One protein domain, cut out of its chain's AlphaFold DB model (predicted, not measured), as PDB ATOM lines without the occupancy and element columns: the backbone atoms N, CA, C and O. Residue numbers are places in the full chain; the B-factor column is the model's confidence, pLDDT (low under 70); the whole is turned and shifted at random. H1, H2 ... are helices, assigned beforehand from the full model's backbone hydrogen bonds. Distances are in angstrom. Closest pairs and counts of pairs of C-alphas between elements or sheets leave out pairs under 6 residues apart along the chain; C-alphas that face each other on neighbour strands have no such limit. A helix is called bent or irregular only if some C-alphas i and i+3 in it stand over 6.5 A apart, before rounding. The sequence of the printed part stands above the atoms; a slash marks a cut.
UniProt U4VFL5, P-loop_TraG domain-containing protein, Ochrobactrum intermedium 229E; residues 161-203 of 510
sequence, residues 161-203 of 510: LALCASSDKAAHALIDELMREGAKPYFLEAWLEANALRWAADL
ATOM      1  N   LEU A 161     -16.058  17.015   5.223       83.31
ATOM      2  CA  LEU A 161     -14.736  16.645   4.720       83.31
ATOM      3  C   LEU A 161     -14.032  17.824   4.042       83.31
ATOM      4  O   LEU A 161     -12.875  18.087   4.357       83.31
ATOM      5  N   ALA A 162     -14.726  18.579   3.187       86.00
ATOM      6  CA  ALA A 162     -14.157  19.756   2.535       86.00
ATOM      7  C   ALA A 162     -13.750  20.856   3.529       86.00
ATOM      8  O   ALA A 162     -12.907  21.682   3.215       86.00
ATOM      9  N   LEU A 163     -14.342  20.911   4.722       85.06
ATOM     10  CA  LEU A 163     -14.000  21.926   5.724       85.06
ATOM     11  C   LEU A 163     -13.001  21.419   6.769       85.06
ATOM     12  O   LEU A 163     -12.117  22.163   7.190       85.06
ATOM     13  N   CYS A 164     -13.136  20.166   7.200       82.06
ATOM     14  CA  CYS A 164     -12.386  19.615   8.329       82.06
ATOM     15  C   CYS A 164     -11.226  18.698   7.915       82.06
ATOM     16  O   CYS A 164     -10.344  18.457   8.736       82.06
ATOM     17  N   ALA A 165     -11.212  18.175   6.684       77.94
ATOM     18  CA  ALA A 165     -10.236  17.179   6.222       77.94
ATOM     19  C   ALA A 165      -9.303  17.686   5.099       77.94
ATOM     20  O   ALA A 165      -8.599  16.896   4.473       77.94
ATOM     21  N   SER A 166      -9.254  18.997   4.863       81.69
ATOM     22  CA  SER A 166      -8.483  19.633   3.781       81.69
ATOM     23  C   SER A 166      -7.048  19.973   4.177       81.69
ATOM     24  O   SER A 166      -6.631  21.129   4.153       81.69
ATOM     25  N   SER A 167      -6.299  18.950   4.587       78.50
ATOM     26  CA  SER A 167      -4.903  19.065   5.037       78.50
ATOM     27  C   SER A 167      -3.871  18.623   3.994       78.50
ATOM     28  O   SER A 167      -2.678  18.541   4.290       78.50
ATOM     29  N   ASP A 168      -4.310  18.230   2.802       83.31
ATOM     30  CA  ASP A 168      -3.450  17.738   1.736       83.31
ATOM     31  C   ASP A 168      -2.897  18.880   0.867       83.31
ATOM     32  O   ASP A 168      -3.397  20.006   0.843       83.31
ATOM     33  N   LYS A 169      -1.819  18.590   0.129       86.44
ATOM     34  CA  LYS A 169      -1.131  19.604  -0.687       86.44
ATOM     35  C   LYS A 169      -2.030  20.190  -1.778       86.44
ATOM     36  O   LYS A 169      -1.862  21.359  -2.110       86.44
ATOM     37  N   ALA A 170      -2.951  19.397  -2.333       85.44
ATOM     38  CA  ALA A 170      -3.863  19.875  -3.364       85.44
ATOM     39  C   ALA A 170      -4.877  20.865  -2.780       85.44
ATOM     40  O   ALA A 170      -5.064  21.935  -3.357       85.44
ATOM     41  N   ALA A 171      -5.443  20.574  -1.602       86.31
ATOM     42  CA  ALA A 171      -6.283  21.533  -0.893       86.31
ATOM     43  C   ALA A 171      -5.538  22.836  -0.592       86.31
ATOM     44  O   ALA A 171      -6.055  23.905  -0.893       86.31
ATOM     45  N   HIS A 172      -4.310  22.775  -0.068       89.06
ATOM     46  CA  HIS A 172      -3.530  23.989   0.203       89.06
ATOM     47  C   HIS A 172      -3.279  24.821  -1.064       89.06
ATOM     48  O   HIS A 172      -3.478  26.032  -1.045       89.06
ATOM     49  N   ALA A 173      -2.908  24.179  -2.177       90.62
ATOM     50  CA  ALA A 173      -2.701  24.870  -3.448       90.62
ATOM     51  C   ALA A 173      -3.981  25.562  -3.948       90.62
ATOM     52  O   ALA A 173      -3.918  26.690  -4.436       90.62
ATOM     53  N   LEU A 174      -5.134  24.911  -3.778       89.25
ATOM     54  CA  LEU A 174      -6.437  25.463  -4.136       89.25
ATOM     55  C   LEU A 174      -6.826  26.646  -3.234       89.25
ATOM     56  O   LEU A 174      -7.323  27.655  -3.725       89.25
ATOM     57  N   ILE A 175      -6.554  26.562  -1.927       90.75
ATOM     58  CA  ILE A 175      -6.743  27.684  -0.994       90.75
ATOM     59  C   ILE A 175      -5.885  28.876  -1.428       90.75
ATOM     60  O   ILE A 175      -6.393  29.993  -1.523       90.75
ATOM     61  N   ASP A 176      -4.605  28.651  -1.727       91.56
ATOM     62  CA  ASP A 176      -3.684  29.706  -2.158       91.56
ATOM     63  C   ASP A 176      -4.114  30.346  -3.486       91.56
ATOM     64  O   ASP A 176      -3.982  31.559  -3.666       91.56
ATOM     65  N   GLU A 177      -4.639  29.550  -4.417       92.12
ATOM     66  CA  GLU A 177      -5.210  30.026  -5.678       92.12
ATOM     67  C   GLU A 177      -6.425  30.927  -5.446       92.12
ATOM     68  O   GLU A 177      -6.408  32.085  -5.869       92.12
ATOM     69  N   LEU A 178      -7.412  30.462  -4.677       90.31
ATOM     70  CA  LEU A 178      -8.604  31.244  -4.337       90.31
ATOM     71  C   LEU A 178      -8.250  32.549  -3.611       90.31
ATOM     72  O   LEU A 178      -8.821  33.610  -3.879       90.31
ATOM     73  N   MET A 179      -7.271  32.505  -2.708       90.25
ATOM     74  CA  MET A 179      -6.793  33.696  -2.006       90.25
ATOM     75  C   MET A 179      -6.121  34.690  -2.958       90.25
ATOM     76  O   MET A 179      -6.322  35.899  -2.811       90.25
ATOM     77  N   ARG A 180      -5.373  34.205  -3.958       90.94
ATOM     78  CA  ARG A 180      -4.739  35.035  -4.995       90.94
ATOM     79  C   ARG A 180      -5.764  35.689  -5.920       90.94
ATOM     80  O   ARG A 180      -5.576  36.834  -6.319       90.94
ATOM     81  N   GLU A 181      -6.856  34.993  -6.215       88.12
ATOM     82  CA  GLU A 181      -7.980  35.504  -7.011       88.12
ATOM     83  C   GLU A 181      -8.886  36.479  -6.243       88.12
ATOM     84  O   GLU A 181      -9.804  37.071  -6.812       88.12
ATOM     85  N   GLY A 182      -8.607  36.701  -4.956       86.31
ATOM     86  CA  GLY A 182      -9.332  37.660  -4.131       86.31
ATOM     87  C   GLY A 182     -10.594  37.095  -3.482       86.31
ATOM     88  O   GLY A 182     -11.424  37.877  -3.023       86.31
ATOM     89  N   ALA A 183     -10.723  35.768  -3.366       85.62
ATOM     90  CA  ALA A 183     -11.879  35.113  -2.754       85.62
ATOM     91  C   ALA A 183     -12.008  35.335  -1.238       85.62
ATOM     92  O   ALA A 183     -12.986  34.903  -0.650       85.62
ATOM     93  N   LYS A 184     -11.067  36.029  -0.583       84.00
ATOM     94  CA  LYS A 184     -11.066  36.257   0.876       84.00
ATOM     95  C   LYS A 184     -12.423  36.698   1.472       84.00
ATOM     96  O   LYS A 184     -12.732  36.215   2.558       84.00
ATOM     97  N   PRO A 185     -13.223  37.588   0.844       81.25
ATOM     98  CA  PRO A 185     -14.531  37.968   1.381       81.25
ATOM     99  C   PRO A 185     -15.561  36.832   1.296       81.25
ATOM    100  O   PRO A 185     -16.303  36.634   2.244       81.25
ATOM    101  N   TYR A 186     -15.557  36.055   0.212       82.50
ATOM    102  CA  TYR A 186     -16.520  34.987  -0.103       82.50
ATOM    103  C   TYR A 186     -15.830  33.613  -0.149       82.50
ATOM    104  O   TYR A 186     -16.047  32.788  -1.041       82.50
ATOM    105  N   PHE A 187     -14.895  33.398   0.782       87.44
ATOM    106  CA  PHE A 187     -13.979  32.264   0.705       87.44
ATOM    107  C   PHE A 187     -14.733  30.945   0.829       87.44
ATOM    108  O   PHE A 187     -14.410  29.999   0.121       87.44
ATOM    109  N   LEU A 188     -15.739  30.885   1.703       85.94
ATOM    110  CA  LEU A 188     -16.505  29.668   1.945       85.94
ATOM    111  C   LEU A 188     -17.289  29.248   0.694       85.94
ATOM    112  O   LEU A 188     -17.274  28.077   0.327       85.94
ATOM    113  N   GLU A 189     -17.921  30.202   0.016       86.12
ATOM    114  CA  GLU A 189     -18.662  29.998  -1.224       86.12
ATOM    115  C   GLU A 189     -17.733  29.494  -2.331       86.12
ATOM    116  O   GLU A 189     -17.974  28.435  -2.911       86.12
ATOM    117  N   ALA A 190     -16.627  30.205  -2.574       86.62
ATOM    118  CA  ALA A 190     -15.659  29.834  -3.603       86.62
ATOM    119  C   ALA A 190     -14.983  28.485  -3.304       86.62
ATOM    120  O   ALA A 190     -14.738  27.693  -4.213       86.62
ATOM    121  N   TRP A 191     -14.720  28.197  -2.028       90.31
ATOM    122  CA  TRP A 191     -14.158  26.929  -1.578       90.31
ATOM    123  C   TRP A 191     -15.107  25.754  -1.831       90.31
ATOM    124  O   TRP A 191     -14.685  24.720  -2.352       90.31
ATOM    125  N   LEU A 192     -16.394  25.907  -1.508       88.88
ATOM    126  CA  LEU A 192     -17.401  24.877  -1.764       88.88
ATOM    127  C   LEU A 192     -17.619  24.668  -3.266       88.88
ATOM    128  O   LEU A 192     -17.657  23.523  -3.715       88.88
ATOM    129  N   GLU A 193     -17.691  25.738  -4.065       88.06
ATOM    130  CA  GLU A 193     -17.778  25.625  -5.527       88.06
ATOM    131  C   GLU A 193     -16.568  24.891  -6.118       88.06
ATOM    132  O   GLU A 193     -16.733  23.974  -6.928       88.06
ATOM    133  N   ALA A 194     -15.358  25.227  -5.666       86.94
ATOM    134  CA  ALA A 194     -14.128  24.596  -6.131       86.94
ATOM    135  C   ALA A 194     -14.041  23.099  -5.772       86.94
ATOM    136  O   ALA A 194     -13.411  22.333  -6.505       86.94
ATOM    137  N   ASN A 195     -14.722  22.673  -4.703       86.69
ATOM    138  CA  ASN A 195     -14.858  21.275  -4.284       86.69
ATOM    139  C   ASN A 195     -16.089  20.567  -4.892       86.69
ATOM    140  O   ASN A 195     -16.501  19.520  -4.399       86.69
ATOM    141  N   ALA A 196     -16.686  21.117  -5.959       85.94
ATOM    142  CA  ALA A 196     -17.892  20.590  -6.613       85.94
ATOM    143  C   ALA A 196     -19.132  20.512  -5.695       85.94
ATOM    144  O   ALA A 196     -20.071  19.754  -5.940       85.94
ATOM    145  N   LEU A 197     -19.178  21.349  -4.656       84.19
ATOM    146  CA  LEU A 197     -20.284  21.482  -3.706       84.19
ATOM    147  C   LEU A 197     -21.055  22.785  -3.937       84.19
ATOM    148  O   LEU A 197     -21.463  23.452  -2.990       84.19
ATOM    149  N   ARG A 198     -21.285  23.150  -5.205       81.75
ATOM    150  CA  ARG A 198     -22.000  24.384  -5.572       81.75
ATOM    151  C   ARG A 198     -23.378  24.487  -4.917       81.75
ATOM    152  O   ARG A 198     -23.724  25.537  -4.395       81.75
ATOM    153  N   TRP A 199     -24.103  23.372  -4.844       78.75
ATOM    154  CA  TRP A 199     -25.394  23.312  -4.156       78.75
ATOM    155  C   TRP A 199     -25.305  23.767  -2.687       78.75
ATOM    156  O   TRP A 199     -26.267  24.311  -2.159       78.75
ATOM    157  N   ALA A 200     -24.166  23.547  -2.017       80.00
ATOM    158  CA  ALA A 200     -23.943  23.968  -0.637       80.00
ATOM    159  C   ALA A 200     -23.561  25.450  -0.563       80.00
ATOM    160  O   ALA A 200     -23.966  26.134   0.373       80.00
ATOM    161  N   ALA A 201     -22.821  25.950  -1.557       82.25
ATOM    162  CA  ALA A 201     -22.528  27.374  -1.689       82.25
ATOM    163  C   ALA A 201     -23.812  28.203  -1.873       82.25
ATOM    164  O   ALA A 201     -23.946  29.263  -1.268       82.25
ATOM    165  N   ASP A 202     -24.787  27.684  -2.627       76.94
ATOM    166  CA  ASP A 202     -26.085  28.336  -2.854       76.94
ATOM    167  C   ASP A 202     -26.933  28.473  -1.569       76.94
ATOM    168  O   ASP A 202     -27.818  29.325  -1.503       76.94
ATOM    169  N   LEU A 203     -26.657  27.667  -0.534       78.00
ATOM    170  CA  LEU A 203     -27.331  27.730   0.772       78.00
ATOM    171  C   LEU A 203     -26.725  28.777   1.719       78.00
ATOM    172  O   LEU A 203     -27.278  29.020   2.794       78.00
TER     173      LEU A 203
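Overview. This is residues 161 to 203 of the 510 residues of the protein "P-loop_TraG domain-containing protein" of Ochrobactrum intermedium 229E (UniProt U4VFL5). Two helices, H2 and H3, make a helical hairpin that spreads open like a V from the link at residues 181 to 183. The short H4 packs on the side of H3 away from H2, and the short H1 lies near the open end of the V, joined to H2 by residues 165 to 168. The printed part has 43 residues with four named helices, in the order H1, H2, H3, H4, and no named strand; the class is all helix. It is compact, with a radius of gyration of the C-alphas of 9.9 A, and spans 27 by 23 by 14 A along its three main axes.

Along the chain. Begin with the longest helix, H2, residues 169 to 180: find C-alpha 169 at (-1.131, 19.604, -0.687), and from there the helix runs 16.4 A to C-alpha 180 at (-4.739, 35.035, -4.995). After it comes H3, residues 184 to 194, 13.9 A from first to last C-alpha. H3 is irregular: C-alphas 185 and 188 are 8.6 A apart, against about 5 A in a regular helix. Look further on for H4, residues 198 to 201, 4.9 A long, which ends with C-alpha 201 at (-22.528, 27.374, -1.689). Before H2 stands H1, residues 161 to 164, 5.2 A long, which begins with C-alpha 161 at (-14.736, 16.645, 4.720).

Arrangement. Start at H2, which touches H3 with residues 174 to 179 alone; the closest C-alphas are those of Leu 178 and Ala 190, 7.2 A apart. The two form a helical hairpin and run opposite ways at a steep tilt of 44 degrees. Go on to H4, which touches H3; their closest C-alphas, those of Glu 189 and Ala 201, are 4.7 A apart. H1 and H3 are close but not clearly touching, with the C-alphas of Ala 162 and Leu 192 the closest at 7.4 A. H1 is apart from H2 and from H4, and H2 is apart from H4. In the backbone of H2, every O i to N i+4 pair is within hydrogen-bond range, while in H3 5 of 7 are; H1 and H4 are too short for such a pair.

Size, cuts and confidence. Look for the two C-alphas farthest apart at Lys 169 and Leu 203, 27.5 A from each other. The C-alphas of the first and last printed residues, Leu 161 and Leu 203, are 17.2 A apart. The printed part has no cut, and the links H1 to H2, H2 to H3 and H3 to H4 are tight. In the B-factor column of this predicted model, the mean pLDDT of the printed part is 85.4, and no printed residue is under 70.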